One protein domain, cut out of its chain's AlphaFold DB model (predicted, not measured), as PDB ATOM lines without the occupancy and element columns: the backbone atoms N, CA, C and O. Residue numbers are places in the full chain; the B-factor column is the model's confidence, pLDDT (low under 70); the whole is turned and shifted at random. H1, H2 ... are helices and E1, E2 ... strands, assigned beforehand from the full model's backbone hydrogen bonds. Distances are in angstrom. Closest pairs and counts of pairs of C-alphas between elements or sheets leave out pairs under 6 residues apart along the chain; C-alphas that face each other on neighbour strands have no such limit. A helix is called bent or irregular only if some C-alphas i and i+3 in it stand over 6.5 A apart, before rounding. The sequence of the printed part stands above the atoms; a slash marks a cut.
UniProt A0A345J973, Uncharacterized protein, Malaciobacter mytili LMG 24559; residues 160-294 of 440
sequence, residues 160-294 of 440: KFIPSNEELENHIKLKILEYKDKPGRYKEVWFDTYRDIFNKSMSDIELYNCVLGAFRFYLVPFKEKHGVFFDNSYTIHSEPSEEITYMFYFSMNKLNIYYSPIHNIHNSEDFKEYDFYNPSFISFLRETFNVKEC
ATOM      1  N   LYS A 160      36.224 -46.738  11.304       77.62
ATOM      2  CA  LYS A 160      35.037 -47.209  10.571       77.62
ATOM      3  C   LYS A 160      34.633 -46.311   9.393       77.62
ATOM      4  O   LYS A 160      33.814 -46.727   8.586       77.62
ATOM      5  N   PHE A 161      35.148 -45.083   9.336       80.44
ATOM      6  CA  PHE A 161      34.884 -44.127   8.257       80.44
ATOM      7  C   PHE A 161      36.017 -44.079   7.226       80.44
ATOM      8  O   PHE A 161      35.975 -43.261   6.308       80.44
ATOM      9  N   ILE A 162      37.047 -44.911   7.392       80.31
ATOM     10  CA  ILE A 162      38.160 -44.993   6.453       80.31
ATOM     11  C   ILE A 162      37.687 -45.755   5.207       80.31
ATOM     12  O   ILE A 162      37.169 -46.865   5.353       80.31
ATOM     13  N   PRO A 163      37.863 -45.196   3.996       85.62
ATOM     14  CA  PRO A 163      37.429 -45.847   2.767       85.62
ATOM     15  C   PRO A 163      38.266 -47.092   2.451       85.62
ATOM     16  O   PRO A 163      39.452 -47.189   2.794       85.62
ATOM     17  N   SER A 164      37.652 -48.027   1.731       87.50
ATOM     18  CA  SER A 164      38.343 -49.138   1.071       87.50
ATOM     19  C   SER A 164      39.312 -48.645  -0.020       87.50
ATOM     20  O   SER A 164      39.266 -47.485  -0.433       87.50
ATOM     21  N   ASN A 165      40.202 -49.524  -0.512       88.88
ATOM     22  CA  ASN A 165      41.107 -49.172  -1.620       88.88
ATOM     23  C   ASN A 165      40.326 -48.711  -2.861       88.88
ATOM     24  O   ASN A 165      40.706 -47.722  -3.469       88.88
ATOM     25  N   GLU A 166      39.240 -49.396  -3.221       90.12
ATOM     26  CA  GLU A 166      38.450 -49.067  -4.414       90.12
ATOM     27  C   GLU A 166      37.744 -47.711  -4.280       90.12
ATOM     28  O   GLU A 166      37.800 -46.880  -5.188       90.12
ATOM     29  N   GLU A 167      37.127 -47.448  -3.125       90.81
ATOM     30  CA  GLU A 167      36.486 -46.158  -2.848       90.81
ATOM     31  C   GLU A 167      37.500 -45.010  -2.889       90.81
ATOM     32  O   GLU A 167      37.215 -43.955  -3.459       90.81
ATOM     33  N   LEU A 168      38.693 -45.220  -2.321       89.50
ATOM     34  CA  LEU A 168      39.741 -44.207  -2.310       89.50
ATOM     35  C   LEU A 168      40.348 -43.994  -3.704       89.50
ATOM     36  O   LEU A 168      40.536 -42.844  -4.096       89.50
ATOM     37  N   GLU A 169      40.582 -45.058  -4.480       91.06
ATOM     38  CA  GLU A 169      41.049 -44.957  -5.870       91.06
ATOM     39  C   GLU A 169      40.062 -44.140  -6.717       91.06
ATOM     40  O   GLU A 169      40.458 -43.192  -7.400       91.06
ATOM     41  N   ASN A 170      38.765 -44.446  -6.624       92.38
ATOM     42  CA  ASN A 170      37.719 -43.704  -7.330       92.38
ATOM     43  C   ASN A 170      37.668 -42.235  -6.894       92.38
ATOM     44  O   ASN A 170      37.535 -41.345  -7.736       92.38
ATOM     45  N   HIS A 171      37.827 -41.965  -5.596       90.00
ATOM     46  CA  HIS A 171      37.882 -40.596  -5.096       90.00
ATOM     47  C   HIS A 171      39.081 -39.827  -5.665       90.00
ATOM     48  O   HIS A 171      38.926 -38.689  -6.112       90.00
ATOM     49  N   ILE A 172      40.258 -40.459  -5.716       90.25
ATOM     50  CA  ILE A 172      41.468 -39.875  -6.302       90.25
ATOM     51  C   ILE A 172      41.243 -39.558  -7.786       90.25
ATOM     52  O   ILE A 172      41.495 -38.427  -8.199       90.25
ATOM     53  N   LYS A 173      40.700 -40.496  -8.578       93.00
ATOM     54  CA  LYS A 173      40.387 -40.260 -10.003       93.00
ATOM     55  C   LYS A 173      39.462 -39.059 -10.194       93.00
ATOM     56  O   LYS A 173      39.731 -38.202 -11.032       93.00
ATOM     57  N   LEU A 174      38.399 -38.965  -9.395       93.31
ATOM     58  CA  LEU A 174      37.455 -37.845  -9.458       93.31
ATOM     59  C   LEU A 174      38.134 -36.507  -9.144       93.31
ATOM     60  O   LEU A 174      37.942 -35.539  -9.878       93.31
ATOM     61  N   LYS A 175      38.963 -36.453  -8.095       90.12
ATOM     62  CA  LYS A 175      39.693 -35.232  -7.727       90.12
ATOM     63  C   LYS A 175      40.763 -34.850  -8.747       90.12
ATOM     64  O   LYS A 175      40.926 -33.660  -9.012       90.12
ATOM     65  N   ILE A 176      41.421 -35.824  -9.377       90.31
ATOM     66  CA  ILE A 176      42.293 -35.583 -10.533       90.31
ATOM     67  C   ILE A 176      41.514 -34.878 -11.640       90.31
ATOM     68  O   ILE A 176      41.933 -33.818 -12.092       90.31
ATOM     69  N   LEU A 177      40.372 -35.422 -12.060       91.81
ATOM     70  CA  LEU A 177      39.582 -34.832 -13.143       91.81
ATOM     71  C   LEU A 177      39.087 -33.419 -12.805       91.81
ATOM     72  O   LEU A 177      39.072 -32.555 -13.679       91.81
ATOM     73  N   GLU A 178      38.719 -33.174 -11.547       91.44
ATOM     74  CA  GLU A 178      38.249 -31.869 -11.076       91.44
ATOM     75  C   GLU A 178      39.351 -30.798 -11.081       91.44
ATOM     76  O   GLU A 178      39.088 -29.636 -11.412       91.44
ATOM     77  N   TYR A 179      40.580 -31.174 -10.709       88.06
ATOM     78  CA  TYR A 179      41.656 -30.223 -10.431       88.06
ATOM     79  C   TYR A 179      42.826 -30.252 -11.429       88.06
ATOM     80  O   TYR A 179      43.641 -29.332 -11.388       88.06
ATOM     81  N   LYS A 180      42.895 -31.208 -12.372       86.62
ATOM     82  CA  LYS A 180      43.987 -31.328 -13.371       86.62
ATOM     83  C   LYS A 180      44.283 -30.033 -14.133       86.62
ATOM     84  O   LYS A 180      45.446 -29.711 -14.352       86.62
ATOM     85  N   ASP A 181      43.243 -29.275 -14.481       85.25
ATOM     86  CA  ASP A 181      43.350 -28.038 -15.269       85.25
ATOM     87  C   ASP A 181      43.453 -26.774 -14.387       85.25
ATOM     88  O   ASP A 181      43.741 -25.683 -14.877       85.25
ATOM     89  N   LYS A 182      43.231 -26.918 -13.074       87.31
ATOM     90  CA  LYS A 182      43.318 -25.854 -12.058       87.31
ATOM     91  C   LYS A 182      43.981 -26.369 -10.765       87.31
ATOM     92  O   LYS A 182      43.353 -26.394  -9.703       87.31
ATOM     93  N   PRO A 183      45.240 -26.811 -10.836       85.56
ATOM     94  CA  PRO A 183      45.952 -27.352  -9.685       85.56
ATOM     95  C   PRO A 183      46.167 -26.285  -8.608       85.56
ATOM     96  O   PRO A 183      46.305 -25.098  -8.907       85.56
ATOM     97  N   GLY A 184      46.194 -26.709  -7.349       85.88
ATOM     98  CA  GLY A 184      46.325 -25.821  -6.204       85.88
ATOM     99  C   GLY A 184      46.008 -26.499  -4.875       85.88
ATOM    100  O   GLY A 184      45.712 -27.693  -4.800       85.88
ATOM    101  N   ARG A 185      46.061 -25.693  -3.812       88.88
ATOM    102  CA  ARG A 185      45.710 -26.107  -2.453       88.88
ATOM    103  C   ARG A 185      44.311 -25.622  -2.122       88.88
ATOM    104  O   ARG A 185      44.081 -24.426  -1.964       88.88
ATOM    105  N   TYR A 186      43.403 -26.573  -2.017       87.62
ATOM    106  CA  TYR A 186      42.023 -26.389  -1.606       87.62
ATOM    107  C   TYR A 186      41.838 -26.951  -0.196       87.62
ATOM    108  O   TYR A 186      42.718 -27.623   0.349       87.62
ATOM    109  N   LYS A 187      40.693 -26.656   0.415       82.62
ATOM    110  CA  LYS A 187      40.419 -27.037   1.803       82.62
ATOM    111  C   LYS A 187      40.418 -28.557   1.992       82.62
ATOM    112  O   LYS A 187      40.941 -29.057   2.979       82.62
ATOM    113  N   GLU A 188      39.850 -29.274   1.033       84.44
ATOM    114  CA  GLU A 188      39.661 -30.722   1.061       84.44
ATOM    115  C   GLU A 188      40.713 -31.500   0.261       84.44
ATOM    116  O   GLU A 188      40.855 -32.708   0.442       84.44
ATOM    117  N   VAL A 189      41.456 -30.831  -0.623       88.31
ATOM    118  CA  VAL A 189      42.419 -31.451  -1.543       88.31
ATOM    119  C   VAL A 189      43.592 -30.513  -1.754       88.31
ATOM    120  O   VAL A 189      43.405 -29.354  -2.113       88.31
ATOM    121  N   TRP A 190      44.810 -31.022  -1.625       90.00
ATOM    122  CA  TRP A 190      45.965 -30.417  -2.271       90.00
ATOM    123  C   TRP A 190      46.288 -31.225  -3.510       90.00
ATOM    124  O   TRP A 190      46.439 -32.445  -3.461       90.00
ATOM    125  N   PHE A 191      46.368 -30.517  -4.619       86.56
ATOM    126  CA  PHE A 191      46.847 -31.043  -5.874       86.56
ATOM    127  C   PHE A 191      47.862 -30.039  -6.400       86.56
ATOM    128  O   PHE A 191      47.554 -29.165  -7.217       86.56
ATOM    129  N   ASP A 192      49.051 -30.088  -5.802       78.06
ATOM    130  CA  ASP A 192      50.102 -29.119  -6.078       78.06
ATOM    131  C   ASP A 192      50.599 -29.294  -7.519       78.06
ATOM    132  O   ASP A 192      50.789 -30.401  -8.023       78.06
ATOM    133  N   THR A 193      50.769 -28.179  -8.230       62.16
ATOM    134  CA  THR A 193      51.070 -28.236  -9.658       62.16
ATOM    135  C   THR A 193      52.491 -28.715  -9.924       62.16
ATOM    136  O   THR A 193      53.454 -27.966  -9.773       62.16
ATOM    137  N   TYR A 194      52.619 -29.897 -10.502       60.69
ATOM    138  CA  TYR A 194      53.760 -30.266 -11.331       60.69
ATOM    139  C   TYR A 194      53.476 -29.877 -12.784       60.69
ATOM    140  O   TYR A 194      53.012 -30.682 -13.590       60.69
ATOM    141  N   ARG A 195      53.791 -28.628 -13.161       55.41
ATOM    142  CA  ARG A 195      53.752 -28.184 -14.579       55.41
ATOM    143  C   ARG A 195      54.566 -29.097 -15.511       55.41
ATOM    144  O   ARG A 195      54.378 -29.083 -16.722       55.41
ATOM    145  N   ASP A 196      55.431 -29.904 -14.918       60.59
ATOM    146  CA  ASP A 196      56.338 -30.837 -15.550       60.59
ATOM    147  C   ASP A 196      55.702 -32.165 -15.995       60.59
ATOM    148  O   ASP A 196      56.332 -32.850 -16.795       60.59
ATOM    149  N   ILE A 197      54.498 -32.548 -15.535       71.00
ATOM    150  CA  ILE A 197      53.878 -33.822 -15.969       71.00
ATOM    151  C   ILE A 197      53.475 -33.766 -17.447       71.00
ATOM    152  O   ILE A 197      53.783 -34.676 -18.206       71.00
ATOM    153  N   PHE A 198      52.838 -32.676 -17.879       64.31
ATOM    154  CA  PHE A 198      52.225 -32.580 -19.211       64.31
ATOM    155  C   PHE A 198      53.222 -32.524 -20.382       64.31
ATOM    156  O   PHE A 198      52.820 -32.683 -21.529       64.31
ATOM    157  N   ASN A 199      54.510 -32.282 -20.116       68.12
ATOM    158  CA  ASN A 199      55.516 -32.029 -21.156       68.12
ATOM    159  C   ASN A 199      56.666 -33.047 -21.175       68.12
ATOM    160  O   ASN A 199      57.647 -32.835 -21.887       68.12
ATOM    161  N   LYS A 200      56.582 -34.134 -20.401       74.81
ATOM    162  CA  LYS A 200      57.665 -35.119 -20.283       74.81
ATOM    163  C   LYS A 200      57.199 -36.503 -20.713       74.81
ATOM    164  O   LYS A 200      56.034 -36.854 -20.561       74.81
ATOM    165  N   SER A 201      58.129 -37.293 -21.241       85.88
ATOM    166  CA  SER A 201      57.954 -38.744 -21.244       85.88
ATOM    167  C   SER A 201      58.336 -39.265 -19.866       85.88
ATOM    168  O   SER A 201      59.348 -38.827 -19.321       85.88
ATOM    169  N   MET A 202      57.541 -40.176 -19.323       88.31
ATOM    170  CA  MET A 202      57.770 -40.783 -18.008       88.31
ATOM    171  C   MET A 202      57.557 -42.286 -18.105       88.31
ATOM    172  O   MET A 202      56.767 -42.729 -18.946       88.31
ATOM    173  N   SER A 203      58.205 -43.058 -17.237       90.31
ATOM    174  CA  SER A 203      57.817 -44.449 -16.985       90.31
ATOM    175  C   SER A 203      56.531 -44.502 -16.156       90.31
ATOM    176  O   SER A 203      56.094 -43.491 -15.599       90.31
ATOM    177  N   ASP A 204      55.888 -45.665 -16.080       92.38
ATOM    178  CA  ASP A 204      54.633 -45.802 -15.330       92.38
ATOM    179  C   ASP A 204      54.817 -45.548 -13.833       92.38
ATOM    180  O   ASP A 204      53.983 -44.895 -13.203       92.38
ATOM    181  N   ILE A 205      55.939 -45.995 -13.265       89.25
ATOM    182  CA  ILE A 205      56.252 -45.772 -11.852       89.25
ATOM    183  C   ILE A 205      56.612 -44.313 -11.564       89.25
ATOM    184  O   ILE A 205      56.242 -43.785 -10.514       89.25
ATOM    185  N   GLU A 206      57.289 -43.637 -12.496       87.50
ATOM    186  CA  GLU A 206      57.547 -42.203 -12.394       87.50
ATOM    187  C   GLU A 206      56.236 -41.421 -12.457       87.50
ATOM    188  O   GLU A 206      55.982 -40.615 -11.565       87.50
ATOM    189  N   LEU A 207      55.372 -41.710 -13.436       89.31
ATOM    190  CA  LEU A 207      54.062 -41.073 -13.561       89.31
ATOM    191  C   LEU A 207      53.225 -41.270 -12.291       89.31
ATOM    192  O   LEU A 207      52.688 -40.304 -11.752       89.31
ATOM    193  N   TYR A 208      53.151 -42.502 -11.786       89.88
ATOM    194  CA  TYR A 208      52.424 -42.844 -10.566       89.88
ATOM    195  C   TYR A 208      52.915 -42.055  -9.347       89.88
ATOM    196  O   TYR A 208      52.120 -41.399  -8.668       89.88
ATOM    197  N   ASN A 209      54.227 -42.082  -9.093       85.06
ATOM    198  CA  ASN A 209      54.835 -41.410  -7.947       85.06
ATOM    199  C   ASN A 209      54.772 -39.889  -8.073       85.06
ATOM    200  O   ASN A 209      54.526 -39.206  -7.081       85.06
ATOM    201  N   CYS A 210      54.964 -39.352  -9.283       84.69
ATOM    202  CA  CYS A 210      54.775 -37.935  -9.546       84.69
ATOM    203  C   CYS A 210      53.349 -37.546  -9.205       84.69
ATOM    204  O   CYS A 210      53.175 -36.670  -8.368       84.69
ATOM    205  N   VAL A 211      52.349 -38.227  -9.776       87.62
ATOM    206  CA  VAL A 211      50.949 -37.869  -9.569       87.62
ATOM    207  C   VAL A 211      50.588 -37.938  -8.086       87.62
ATOM    208  O   VAL A 211      50.249 -36.907  -7.497       87.62
ATOM    209  N   LEU A 212      50.717 -39.109  -7.456       87.12
ATOM    210  CA  LEU A 212      50.339 -39.294  -6.050       87.12
ATOM    211  C   LEU A 212      51.181 -38.461  -5.077       87.12
ATOM    212  O   LEU A 212      50.692 -38.113  -4.005       87.12
ATOM    213  N   GLY A 213      52.405 -38.092  -5.459       83.62
ATOM    214  CA  GLY A 213      53.287 -37.238  -4.667       83.62
ATOM    215  C   GLY A 213      52.823 -35.795  -4.526       83.62
ATOM    216  O   GLY A 213      53.161 -35.171  -3.526       83.62
ATOM    217  N   ALA A 214      52.018 -35.265  -5.454       83.06
ATOM    218  CA  ALA A 214      51.380 -33.956  -5.238       83.06
ATOM    219  C   ALA A 214      49.917 -34.036  -4.822       83.06
ATOM    220  O   ALA A 214      49.288 -32.988  -4.655       83.06
ATOM    221  N   PHE A 215      49.373 -35.242  -4.648       85.25
ATOM    222  CA  PHE A 215      48.042 -35.412  -4.094       85.25
ATOM    223  C   PHE A 215      48.092 -35.546  -2.579       85.25
ATOM    224  O   PHE A 215      48.662 -36.486  -2.024       85.25
ATOM    225  N   ARG A 216      47.378 -34.641  -1.915       88.50
ATOM    226  CA  ARG A 216      46.931 -34.817  -0.539       88.50
ATOM    227  C   ARG A 216      45.418 -34.691  -0.502       88.50
ATOM    228  O   ARG A 216      44.866 -33.722  -1.010       88.50
ATOM    229  N   PHE A 217      44.738 -35.654   0.100       86.81
ATOM    230  CA  PHE A 217      43.282 -35.617   0.241       86.81
ATOM    231  C   PHE A 217      42.897 -35.658   1.711       86.81
ATOM    232  O   PHE A 217      43.396 -36.500   2.453       86.81
ATOM    233  N   TYR A 218      42.005 -34.767   2.129       87.50
ATOM    234  CA  TYR A 218      41.545 -34.684   3.504       87.50
ATOM    235  C   TYR A 218      40.228 -35.435   3.697       87.50
ATOM    236  O   TYR A 218      39.243 -35.241   2.986       87.50
ATOM    237  N   LEU A 219      40.223 -36.305   4.697       84.88
ATOM    238  CA  LEU A 219      39.236 -37.349   4.910       84.88
ATOM    239  C   LEU A 219      38.513 -37.153   6.236       84.88
ATOM    240  O   LEU A 219      39.110 -36.757   7.238       84.88
ATOM    241  N   VAL A 220      37.230 -37.520   6.239       83.44
ATOM    242  CA  VAL A 220      36.355 -37.488   7.420       83.44
ATOM    243  C   VAL A 220      36.291 -36.067   8.008       83.44
ATOM    244  O   VAL A 220      36.919 -35.786   9.033       83.44
ATOM    245  N   PRO A 221      35.574 -35.144   7.336       84.88
ATOM    246  CA  PRO A 221      35.391 -33.795   7.845       84.88
ATOM    247  C   PRO A 221      34.565 -33.817   9.130       84.88
ATOM    248  O   PRO A 221      33.584 -34.556   9.247       84.88
ATOM    249  N   PHE A 222      34.918 -32.952  10.067       78.75
ATOM    250  CA  PHE A 222      34.131 -32.689  11.259       78.75
ATOM    251  C   PHE A 222      34.100 -31.187  11.534       78.75
ATOM    252  O   PHE A 222      34.988 -30.439  11.132       78.75
ATOM    253  N   LYS A 223      33.030 -30.742  12.191       81.75
ATOM    254  CA  LYS A 223      32.917 -29.365  12.664       81.75
ATOM    255  C   LYS A 223      33.731 -29.240  13.942       81.75
ATOM    256  O   LYS A 223      33.357 -29.818  14.964       81.75
ATOM    257  N   GLU A 224      34.832 -28.515  13.866       76.69
ATOM    258  CA  GLU A 224      35.631 -28.153  15.021       76.69
ATOM    259  C   GLU A 224      35.142 -26.806  15.543       76.69
ATOM    260  O   GLU A 224      35.033 -25.826  14.805       76.69
ATOM    261  N   LYS A 225      34.805 -26.775  16.829       75.94
ATOM    262  CA  LYS A 225      34.513 -25.529  17.530       75.94
ATOM    263  C   LYS A 225      35.791 -25.090  18.218       75.94
ATOM    264  O   LYS A 225      36.235 -25.739  19.165       75.94
ATOM    265  N   HIS A 226      36.371 -24.003  17.738       76.75
ATOM    266  CA  HIS A 226      37.470 -23.343  18.411       76.75
ATOM    267  C   HIS A 226      36.886 -22.435  19.489       76.75
ATOM    268  O   HIS A 226      36.083 -21.546  19.211       76.75
ATOM    269  N   GLY A 227      37.274 -22.694  20.735       77.81
ATOM    270  CA  GLY A 227      37.089 -21.741  21.820       77.81
ATOM    271  C   GLY A 227      37.978 -20.507  21.651       77.81
ATOM    272  O   GLY A 227      38.737 -20.386  20.689       77.81
ATOM    273  N   VAL A 228      37.911 -19.607  22.625       82.56
ATOM    274  CA  VAL A 228      38.829 -18.474  22.751       82.56
ATOM    275  C   VAL A 228      40.252 -19.012  22.885       82.56
ATOM    276  O   VAL A 228      40.540 -19.798  23.791       82.56
ATOM    277  N   PHE A 229      41.154 -18.587  22.000       82.31
ATOM    278  CA  PHE A 229      42.571 -18.905  22.139       82.31
ATOM    279  C   PHE A 229      43.257 -17.791  22.916       82.31
ATOM    280  O   PHE A 229      43.207 -16.622  22.523       82.31
ATOM    281  N   PHE A 230      43.913 -18.158  24.008       83.81
ATOM    282  CA  PHE A 230      44.702 -17.250  24.822       83.81
ATOM    283  C   PHE A 230      46.014 -17.912  25.243       83.81
ATOM    284  O   PHE A 230      46.108 -19.135  25.344       83.81
ATOM    285  N   ASP A 231      47.045 -17.102  25.462       79.69
ATOM    286  CA  ASP A 231      48.336 -17.593  25.952       79.69
ATOM    287  C   ASP A 231      48.346 -17.775  27.482       79.69
ATOM    288  O   ASP A 231      47.365 -17.511  28.175       79.69
ATOM    289  N   ASN A 232      49.485 -18.190  28.046       77.56
ATOM    290  CA  ASN A 232      49.637 -18.376  29.497       77.56
ATOM    291  C   ASN A 232      49.437 -17.088  30.319       77.56
ATOM    292  O   ASN A 232      49.280 -17.170  31.533       77.56
ATOM    293  N   SER A 233      49.457 -15.916  29.678       77.88
ATOM    294  CA  SER A 233      49.161 -14.626  30.309       77.88
ATOM    295  C   SER A 233      47.697 -14.214  30.147       77.88
ATOM    296  O   SER A 233      47.343 -13.088  30.499       77.88
ATOM    297  N   TYR A 234      46.855 -15.099  29.604       81.88
ATOM    298  CA  TYR A 234      45.449 -14.858  29.295       81.88
ATOM    299  C   TYR A 234      45.221 -13.712  28.294       81.88
ATOM    300  O   TYR A 234      44.167 -13.074  28.295       81.88
ATOM    301  N   THR A 235      46.208 -13.436  27.435       80.75
ATOM    302  CA  THR A 235      46.025 -12.524  26.299       80.75
ATOM    303  C   THR A 235      45.256 -13.253  25.210       80.75
ATOM    304  O   THR A 235      45.681 -14.327  24.793       80.75
ATOM    305  N   ILE A 236      44.149 -12.676  24.744       80.94
ATOM    306  CA  ILE A 236      43.326 -13.258  23.678       80.94
ATOM    307  C   ILE A 236      44.020 -13.057  22.331       80.94
ATOM    308  O   ILE A 236      44.358 -11.936  21.954       80.94
ATOM    309  N   HIS A 237      44.182 -14.151  21.597       81.12
ATOM    310  CA  HIS A 237      44.757 -14.189  20.254       81.12
ATOM    311  C   HIS A 237      43.702 -14.496  19.185       81.12
ATOM    312  O   HIS A 237      43.867 -14.086  18.037       81.12
ATOM    313  N   SER A 238      42.606 -15.176  19.543       81.44
ATOM    314  CA  SER A 238      41.473 -15.385  18.636       81.44
ATOM    315  C   SER A 238      40.138 -15.521  19.367       81.44
ATOM    316  O   SER A 238      40.061 -16.054  20.475       81.44
ATOM    317  N   GLU A 239      39.082 -15.057  18.702       83.62
ATOM    318  CA  GLU A 239      37.687 -15.217  19.121       83.62
ATOM    319  C   GLU A 239      37.170 -16.638  18.818       83.62
ATOM    320  O   GLU A 239      37.754 -17.333  17.974       83.62
ATOM    321  N   PRO A 240      36.070 -17.077  19.465       80.62
ATOM    322  CA  PRO A 240      35.445 -18.352  19.152       80.62
ATOM    323  C   PRO A 240      35.043 -18.430  17.681       80.62
ATOM    324  O   PRO A 240      34.486 -17.487  17.114       80.62
ATOM    325  N   SER A 241      35.303 -19.572  17.058       81.00
ATOM    326  CA  SER A 241      34.978 -19.811  15.653       81.00
ATOM    327  C   SER A 241      34.598 -21.267  15.415       81.00
ATOM    328  O   SER A 241      34.878 -22.153  16.225       81.00
ATOM    329  N   GLU A 242      33.913 -21.519  14.305       82.31
ATOM    330  CA  GLU A 242      33.609 -22.869  13.845       82.31
ATOM    331  C   GLU A 242      34.270 -23.079  12.488       82.31
ATOM    332  O   GLU A 242      34.010 -22.339  11.537       82.31
ATOM    333  N   GLU A 243      35.099 -24.113  12.398       82.06
ATOM    334  CA  GLU A 243      35.766 -24.497  11.164       82.06
ATOM    335  C   GLU A 243      35.469 -25.959  10.825       82.06
ATOM    336  O   GLU A 243      35.034 -26.759  11.653       82.06
ATOM    337  N   ILE A 244      35.655 -26.304   9.550       83.62
ATOM    338  CA  ILE A 244      35.630 -27.710   9.139       83.62
ATOM    339  C   ILE A 244      37.077 -28.161   9.118       83.62
ATOM    340  O   ILE A 244      37.837 -27.695   8.264       83.62
ATOM    341  N   THR A 245      37.392 -29.075  10.023       81.00
ATOM    342  CA  THR A 245      38.673 -29.771  10.117       81.00
ATOM    343  C   THR A 245      38.486 -31.205   9.625       81.00
ATOM    344  O   THR A 245      37.365 -31.663   9.392       81.00
ATOM    345  N   TYR A 246      39.583 -31.929   9.427       82.38
ATOM    346  CA  TYR A 246      39.579 -33.301   8.933       82.38
ATOM    347  C   TYR A 246      40.345 -34.198   9.888       82.38
ATOM    348  O   TYR A 246      41.372 -33.805  10.437       82.38
ATOM    349  N   MET A 247      39.845 -35.414  10.086       80.12
ATOM    350  CA  MET A 247      40.484 -36.377  10.982       80.12
ATOM    351  C   MET A 247      41.759 -36.948  10.377       80.12
ATOM    352  O   MET A 247      42.766 -37.138  11.066       80.12
ATOM    353  N   PHE A 248      41.703 -37.223   9.076       82.06
ATOM    354  CA  PHE A 248      42.778 -37.873   8.355       82.06
ATOM    355  C   PHE A 248      43.162 -37.079   7.120       82.06
ATOM    356  O   PHE A 248      42.351 -36.356   6.541       82.06
ATOM    357  N   TYR A 249      44.392 -37.282   6.676       86.50
ATOM    358  CA  TYR A 249      44.795 -36.925   5.330       86.50
ATOM    359  C   TYR A 249      45.521 -38.097   4.679       86.50
ATOM    360  O   TYR A 249      46.365 -38.759   5.283       86.50
ATOM    361  N   PHE A 250      45.175 -38.368   3.433       86.88
ATOM    362  CA  PHE A 250      45.871 -39.312   2.585       86.88
ATOM    363  C   PHE A 250      47.002 -38.591   1.851       86.88
ATOM    364  O   PHE A 250      46.778 -37.515   1.301       86.88
ATOM    365  N   SER A 251      48.200 -39.172   1.849       84.81
ATOM    366  CA  SER A 251      49.373 -38.649   1.141       84.81
ATOM    367  C   SER A 251      50.172 -39.819   0.580       84.81
ATOM    368  O   SER A 251      50.448 -40.771   1.318       84.81
ATOM    369  N   MET A 252      50.571 -39.744  -0.694       82.56
ATOM    370  CA  MET A 252      51.268 -40.824  -1.404       82.56
ATOM    371  C   MET A 252      50.487 -42.144  -1.384       82.56
ATOM    372  O   MET A 252      49.617 -42.362  -2.216       82.56
ATOM    373  N   ASN A 253      50.798 -43.021  -0.430       81.12
ATOM    374  CA  ASN A 253      50.187 -44.334  -0.257       81.12
ATOM    375  C   ASN A 253      49.731 -44.587   1.192       81.12
ATOM    376  O   ASN A 253      49.376 -45.712   1.547       81.12
ATOM    377  N   LYS A 254      49.756 -43.552   2.043       84.12
ATOM    378  CA  LYS A 254      49.504 -43.664   3.482       84.12
ATOM    379  C   LYS A 254      48.382 -42.746   3.924       84.12
ATOM    380  O   LYS A 254      48.298 -41.586   3.518       84.12
ATOM    381  N   LEU A 255      47.554 -43.275   4.815       83.12
ATOM    382  CA  LEU A 255      46.636 -42.473   5.599       83.12
ATOM    383  C   LEU A 255      47.355 -41.983   6.852       83.12
ATOM    384  O   LEU A 255      47.927 -42.770   7.601       83.12
ATOM    385  N   ASN A 256      47.299 -40.683   7.078       79.31
ATOM    386  CA  ASN A 256      47.893 -40.022   8.224       79.31
ATOM    387  C   ASN A 256      46.789 -39.392   9.068       79.31
ATOM    388  O   ASN A 256      45.757 -38.962   8.550       79.31
ATOM    389  N   ILE A 257      47.018 -39.302  10.373       76.62
ATOM    390  CA  ILE A 257      46.151 -38.545  11.272       76.62
ATOM    391  C   ILE A 257      46.561 -37.074  11.182       76.62
ATOM    392  O   ILE A 257      47.732 -36.744  11.362       76.62
ATOM    393  N   TYR A 258      45.604 -36.190  10.900       69.38
ATOM    394  CA  TYR A 258      45.849 -34.745  10.876       69.38
ATOM    395  C   TYR A 258      45.918 -34.155  12.298       69.38
ATOM    396  O   TYR A 258      46.603 -33.164  12.528       69.38
ATOM    397  N   TYR A 259      45.236 -34.784  13.266       63.91
ATOM    398  CA  TYR A 259      44.993 -34.223  14.595       63.91
ATOM    399  C   TYR A 259      45.780 -34.912  15.733       63.91
ATOM    400  O   TYR A 259      45.571 -36.085  16.051       63.91
ATOM    401  N   SER A 260      46.666 -34.152  16.387       51.50
ATOM    402  CA  SER A 260      47.705 -34.638  17.314       51.50
ATOM    403  C   SER A 260      47.232 -35.291  18.639       51.50
ATOM    404  O   SER A 260      47.839 -36.281  19.051       51.50
ATOM    405  N   PRO A 261      46.145 -34.866  19.312       51.72
ATOM    406  CA  PRO A 261      45.670 -35.520  20.543       51.72
ATOM    407  C   PRO A 261      45.237 -36.989  20.370       51.72
ATOM    408  O   PRO A 261      45.178 -37.742  21.341       51.72
ATOM    409  N   ILE A 262      44.960 -37.421  19.135       50.38
ATOM    410  CA  ILE A 262      44.541 -38.794  18.801       50.38
ATOM    411  C   ILE A 262      45.742 -39.737  18.648       50.38
ATOM    412  O   ILE A 262      45.565 -40.957  18.644       50.38
ATOM    413  N   HIS A 263      46.977 -39.216  18.638       49.34
ATOM    414  CA  HIS A 263      48.184 -40.051  18.686       49.34
ATOM    415  C   HIS A 263      48.223 -40.984  19.907       49.34
ATOM    416  O   HIS A 263      48.923 -41.987  19.876       49.34
ATOM    417  N   ASN A 264      47.441 -40.701  20.957       49.53
ATOM    418  CA  ASN A 264      47.346 -41.557  22.141       49.53
ATOM    419  C   ASN A 264      46.419 -42.777  21.966       49.53
ATOM    420  O   ASN A 264      46.361 -43.618  22.856       49.53
ATOM    421  N   ILE A 265      45.655 -42.861  20.869       48.44
ATOM    422  CA  ILE A 265      44.599 -43.878  20.680       48.44
ATOM    423  C   ILE A 265      44.957 -44.854  19.557       48.44
ATOM    424  O   ILE A 265      44.469 -45.986  19.526       48.44
ATOM    425  N   HIS A 266      45.806 -44.437  18.620       50.34
ATOM    426  CA  HIS A 266      46.122 -45.214  17.431       50.34
ATOM    427  C   HIS A 266      47.627 -45.181  17.194       50.34
ATOM    428  O   HIS A 266      48.178 -44.134  16.845       50.34
ATOM    429  N   ASN A 267      48.282 -46.331  17.364       49.06
ATOM    430  CA  ASN A 267      49.636 -46.508  16.858       49.06
ATOM    431  C   ASN A 267      49.597 -46.209  15.356       49.06
ATOM    432  O   ASN A 267      48.702 -46.673  14.651       49.06
ATOM    433  N   SER A 268      50.556 -45.439  14.845       51.06
ATOM    434  CA  SER A 268      50.690 -45.177  13.402       51.06
ATOM    435  C   SER A 268      50.793 -46.463  12.569       51.06
ATOM    436  O   SER A 268      50.540 -46.439  11.370       51.06
ATOM    437  N   GLU A 269      51.131 -47.582  13.214       54.19
ATOM    438  CA  GLU A 269      51.158 -48.940  12.662       54.19
ATOM    439  C   GLU A 269      49.763 -49.505  12.327       54.19
ATOM    440  O   GLU A 269      49.661 -50.473  11.579       54.19
ATOM    441  N   ASP A 270      48.680 -48.900  12.825       56.38
ATOM    442  CA  ASP A 270      47.310 -49.394  12.632       56.38
ATOM    443  C   ASP A 270      46.680 -49.007  11.284       56.38
ATOM    444  O   ASP A 270      45.601 -49.506  10.943       56.38
ATOM    445  N   PHE A 271      47.279 -48.076  10.538       66.62
ATOM    446  CA  PHE A 271      46.709 -47.612   9.274       66.62
ATOM    447  C   PHE A 271      47.320 -48.374   8.102       66.62
ATOM    448  O   PHE A 271      48.523 -48.339   7.858       66.62
ATOM    449  N   LYS A 272      46.452 -49.068   7.361       69.00
ATOM    450  CA  LYS A 272      46.804 -49.843   6.170       69.00
ATOM    451  C   LYS A 272      47.464 -48.944   5.113       69.00
ATOM    452  O   LYS A 272      46.974 -47.848   4.837       69.00
ATOM    453  N   GLU A 273      48.533 -49.430   4.481       78.44
ATOM    454  CA  GLU A 273      49.043 -48.819   3.251       78.44
ATOM    455  C   GLU A 273      48.106 -49.138   2.081       78.44
ATOM    456  O   GLU A 273      47.674 -50.278   1.885       78.44
ATOM    457  N   TYR A 274      47.798 -48.117   1.292       84.94
ATOM    458  CA  TYR A 274      47.028 -48.273   0.071       84.94
ATOM    459  C   TYR A 274      47.967 -48.592  -1.085       84.94
ATOM    460  O   TYR A 274      49.106 -48.126  -1.129       84.94
ATOM    461  N   ASP A 275      47.485 -49.392  -2.029       84.56
ATOM    462  CA  ASP A 275      48.214 -49.677  -3.254       84.56
ATOM    463  C   ASP A 275      47.270 -49.495  -4.434       84.56
ATOM    464  O   ASP A 275      46.244 -50.175  -4.524       84.56
ATOM    465  N   PHE A 276      47.610 -48.529  -5.281       88.88
ATOM    466  CA  PHE A 276      46.874 -48.184  -6.491       88.88
ATOM    467  C   PHE A 276      47.727 -48.421  -7.737       88.88
ATOM    468  O   PHE A 276      47.305 -48.071  -8.838       88.88
ATOM    469  N   TYR A 277      48.932 -48.987  -7.592       90.38
ATOM    470  CA  TYR A 277      49.799 -49.264  -8.728       90.38
ATOM    471  C   TYR A 277      49.281 -50.498  -9.473       90.38
ATOM    472  O   TYR A 277      49.677 -51.634  -9.219       90.38
ATOM    473  N   ASN A 278      48.325 -50.274 -10.374       91.56
ATOM    474  CA  ASN A 278      47.714 -51.308 -11.198       91.56
ATOM    475  C   ASN A 278      47.495 -50.809 -12.641       91.56
ATOM    476  O   ASN A 278      47.356 -49.600 -12.852       91.56
ATOM    477  N   PRO A 279      47.413 -51.709 -13.643       93.12
ATOM    478  CA  PRO A 279      47.312 -51.311 -15.051       93.12
ATOM    479  C   PRO A 279      46.128 -50.388 -15.373       93.12
ATOM    480  O   PRO A 279      46.246 -49.512 -16.230       93.12
ATOM    481  N   SER A 280      44.996 -50.549 -14.677       94.88
ATOM    482  CA  SER A 280      43.800 -49.719 -14.874       94.88
ATOM    483  C   SER A 280      44.033 -48.285 -14.398       94.88
ATOM    484  O   SER A 280      43.751 -47.330 -15.124       94.88
ATOM    485  N   PHE A 281      44.611 -48.117 -13.205       95.12
ATOM    486  CA  PHE A 281      44.940 -46.800 -12.666       95.12
ATOM    487  C   PHE A 281      46.005 -46.092 -13.510       95.12
ATOM    488  O   PHE A 281      45.842 -44.923 -13.845       95.12
ATOM    489  N   ILE A 282      47.054 -46.809 -13.923       94.94
ATOM    490  CA  ILE A 282      48.114 -46.260 -14.779       94.94
ATOM    491  C   ILE A 282      47.570 -45.817 -16.141       94.94
ATOM    492  O   ILE A 282      47.861 -44.701 -16.572       94.94
ATOM    493  N   SER A 283      46.730 -46.635 -16.783       95.38
ATOM    494  CA  SER A 283      46.090 -46.271 -18.057       95.38
ATOM    495  C   SER A 283      45.253 -45.000 -17.907       95.38
ATOM    496  O   SER A 283      45.388 -44.070 -18.701       95.38
ATOM    497  N   PHE A 284      44.475 -44.899 -16.823       96.31
ATOM    498  CA  PHE A 284      43.727 -43.686 -16.500       96.31
ATOM    499  C   PHE A 284      44.639 -42.454 -16.358       96.31
ATOM    500  O   PHE A 284      44.323 -41.398 -16.907       96.31
ATOM    501  N   LEU A 285      45.776 -42.563 -15.657       93.44
ATOM    502  CA  LEU A 285      46.724 -41.451 -15.517       93.44
ATOM    503  C   LEU A 285      47.315 -41.039 -16.873       93.44
ATOM    504  O   LEU A 285      47.358 -39.848 -17.186       93.44
ATOM    505  N   ARG A 286      47.732 -42.012 -17.691       92.56
ATOM    506  CA  ARG A 286      48.284 -41.781 -19.037       92.56
ATOM    507  C   ARG A 286      47.309 -41.018 -19.918       92.56
ATOM    508  O   ARG A 286      47.690 -40.005 -20.500       92.56
ATOM    509  N   GLU A 287      46.065 -41.479 -19.978       92.94
ATOM    510  CA  GLU A 287      44.999 -40.849 -20.757       92.94
ATOM    511  C   GLU A 287      44.678 -39.445 -20.237       92.94
ATOM    512  O   GLU A 287      44.567 -38.498 -21.014       92.94
ATOM    513  N   THR A 288      44.583 -39.288 -18.914       92.38
ATOM    514  CA  THR A 288      44.172 -38.026 -18.283       92.38
ATOM    515  C   THR A 288      45.205 -36.914 -18.454       92.38
ATOM    516  O   THR A 288      44.838 -35.756 -18.671       92.38
ATOM    517  N   PHE A 289      46.492 -37.253 -18.349       89.00
ATOM    518  CA  PHE A 289      47.594 -36.292 -18.435       89.00
ATOM    519  C   PHE A 289      48.270 -36.255 -19.816       89.00
ATOM    520  O   PHE A 289      49.115 -35.393 -20.046       89.00
ATOM    521  N   ASN A 290      47.890 -37.151 -20.737       89.31
ATOM    522  CA  ASN A 290      48.461 -37.290 -22.081       89.31
ATOM    523  C   ASN A 290      50.003 -37.425 -22.078       89.31
ATOM    524  O   ASN A 290      50.710 -36.776 -22.850       89.31
ATOM    525  N   VAL A 291      50.530 -38.254 -21.171       88.50
ATOM    526  CA  VAL A 291      51.978 -38.409 -20.927       88.50
ATOM    527  C   VAL A 291      52.540 -39.538 -21.778       88.50
ATOM    528  O   VAL A 291      52.128 -40.692 -21.637       88.50
ATOM    529  N   LYS A 292      53.545 -39.236 -22.604       88.88
ATOM    530  CA  LYS A 292      54.210 -40.239 -23.443       88.88
ATOM    531  C   LYS A 292      54.956 -41.273 -22.592       88.88
ATOM    532  O   LYS A 292      55.639 -40.934 -21.627       88.88
ATOM    533  N   GLU A 293      54.838 -42.536 -22.972       89.50
ATOM    534  CA  GLU A 293      55.551 -43.636 -22.328       89.50
ATOM    535  C   GLU A 293      57.058 -43.589 -22.626       89.50
ATOM    536  O   GLU A 293      57.487 -43.268 -23.744       89.50
ATOM    537  N   CYS A 294      57.864 -43.911 -21.617       89.88
ATOM    538  CA  CYS A 294      59.261 -44.280 -21.788       89.88
ATOM    539  C   CYS A 294      59.653 -45.410 -20.837       89.88
ATOM    540  O   CYS A 294      59.025 -45.619 -19.802       89.88
TER     541      CYS A 294
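What this domain is: This is residues 160 to 294 of the 440 residues of an uncharacterized protein of Malaciobacter mytili LMG 24559 (UniProt A0A345J973). A long, bent two-stranded ribbon of E2 and E4 runs from a helical end, where H1 packs on it, H4 is side by side with H1 and H2 is set across H4, to a far tip at E3. E1 and E5 widen the ribbon near the helices into a strongly twisted antiparallel sheet, E1 - E2 - E4 - E5. The 135 printed residues include H1 E1 H2 E2 E3 E4 E5 H3 H4 in that order, a mixed class; the whole is loose, radius of gyration of the C-alphas 18.2 A, and spans 61 by 31 by 21 A.

How they stand to each other: Start at H1, residues 165 to 179, which with the sheet makes two layers, a helix on one face, at a height over the sheet of 10.1 A. Beside E1, residues 189 to 191, look for N 190 and O 216 of E2, residues 215 to 226, at 2.8 A. E2 pairs with E4, residues 241 to 251, for instance N 224 and O 243 at 2.8 A; E2 bends by 74 degrees at residue 223. E4 and E5, residues 254 to 257, form a hairpin, with N 249 and O 256 at 2.9 A. H2, residues 204 to 213, touches H4, residues 279 to 289, closest at the C-alphas of Asp 204 and Ile 282, 6.6 A. In H1, H2 and H4 every O i to N i+4 pair is within hydrogen-bond range; H3, residues 260 to 264, has 0 of 1, and 1 of 2 O i to N i+3 pairs.

Where its parts are: Find C-alpha 165 at (41.107, -49.172, -1.620); from there H1 runs 20.9 A. E2 runs 27.6 A and E4 27.8 A. E3, residues 236 to 238, pairs with no named strand. H4 ends at C-alpha 289, (47.594, -36.292, -18.435).

The domain as a whole: The farthest C-alphas, Ser 233 and Cys 294, are 60.8 A apart. The printed part has no cut; the links E1 to H2 and H3 to H4 are long. Look for pLDDT under 70 at residues 193 to 196, 198 to 199 and 258 to 272.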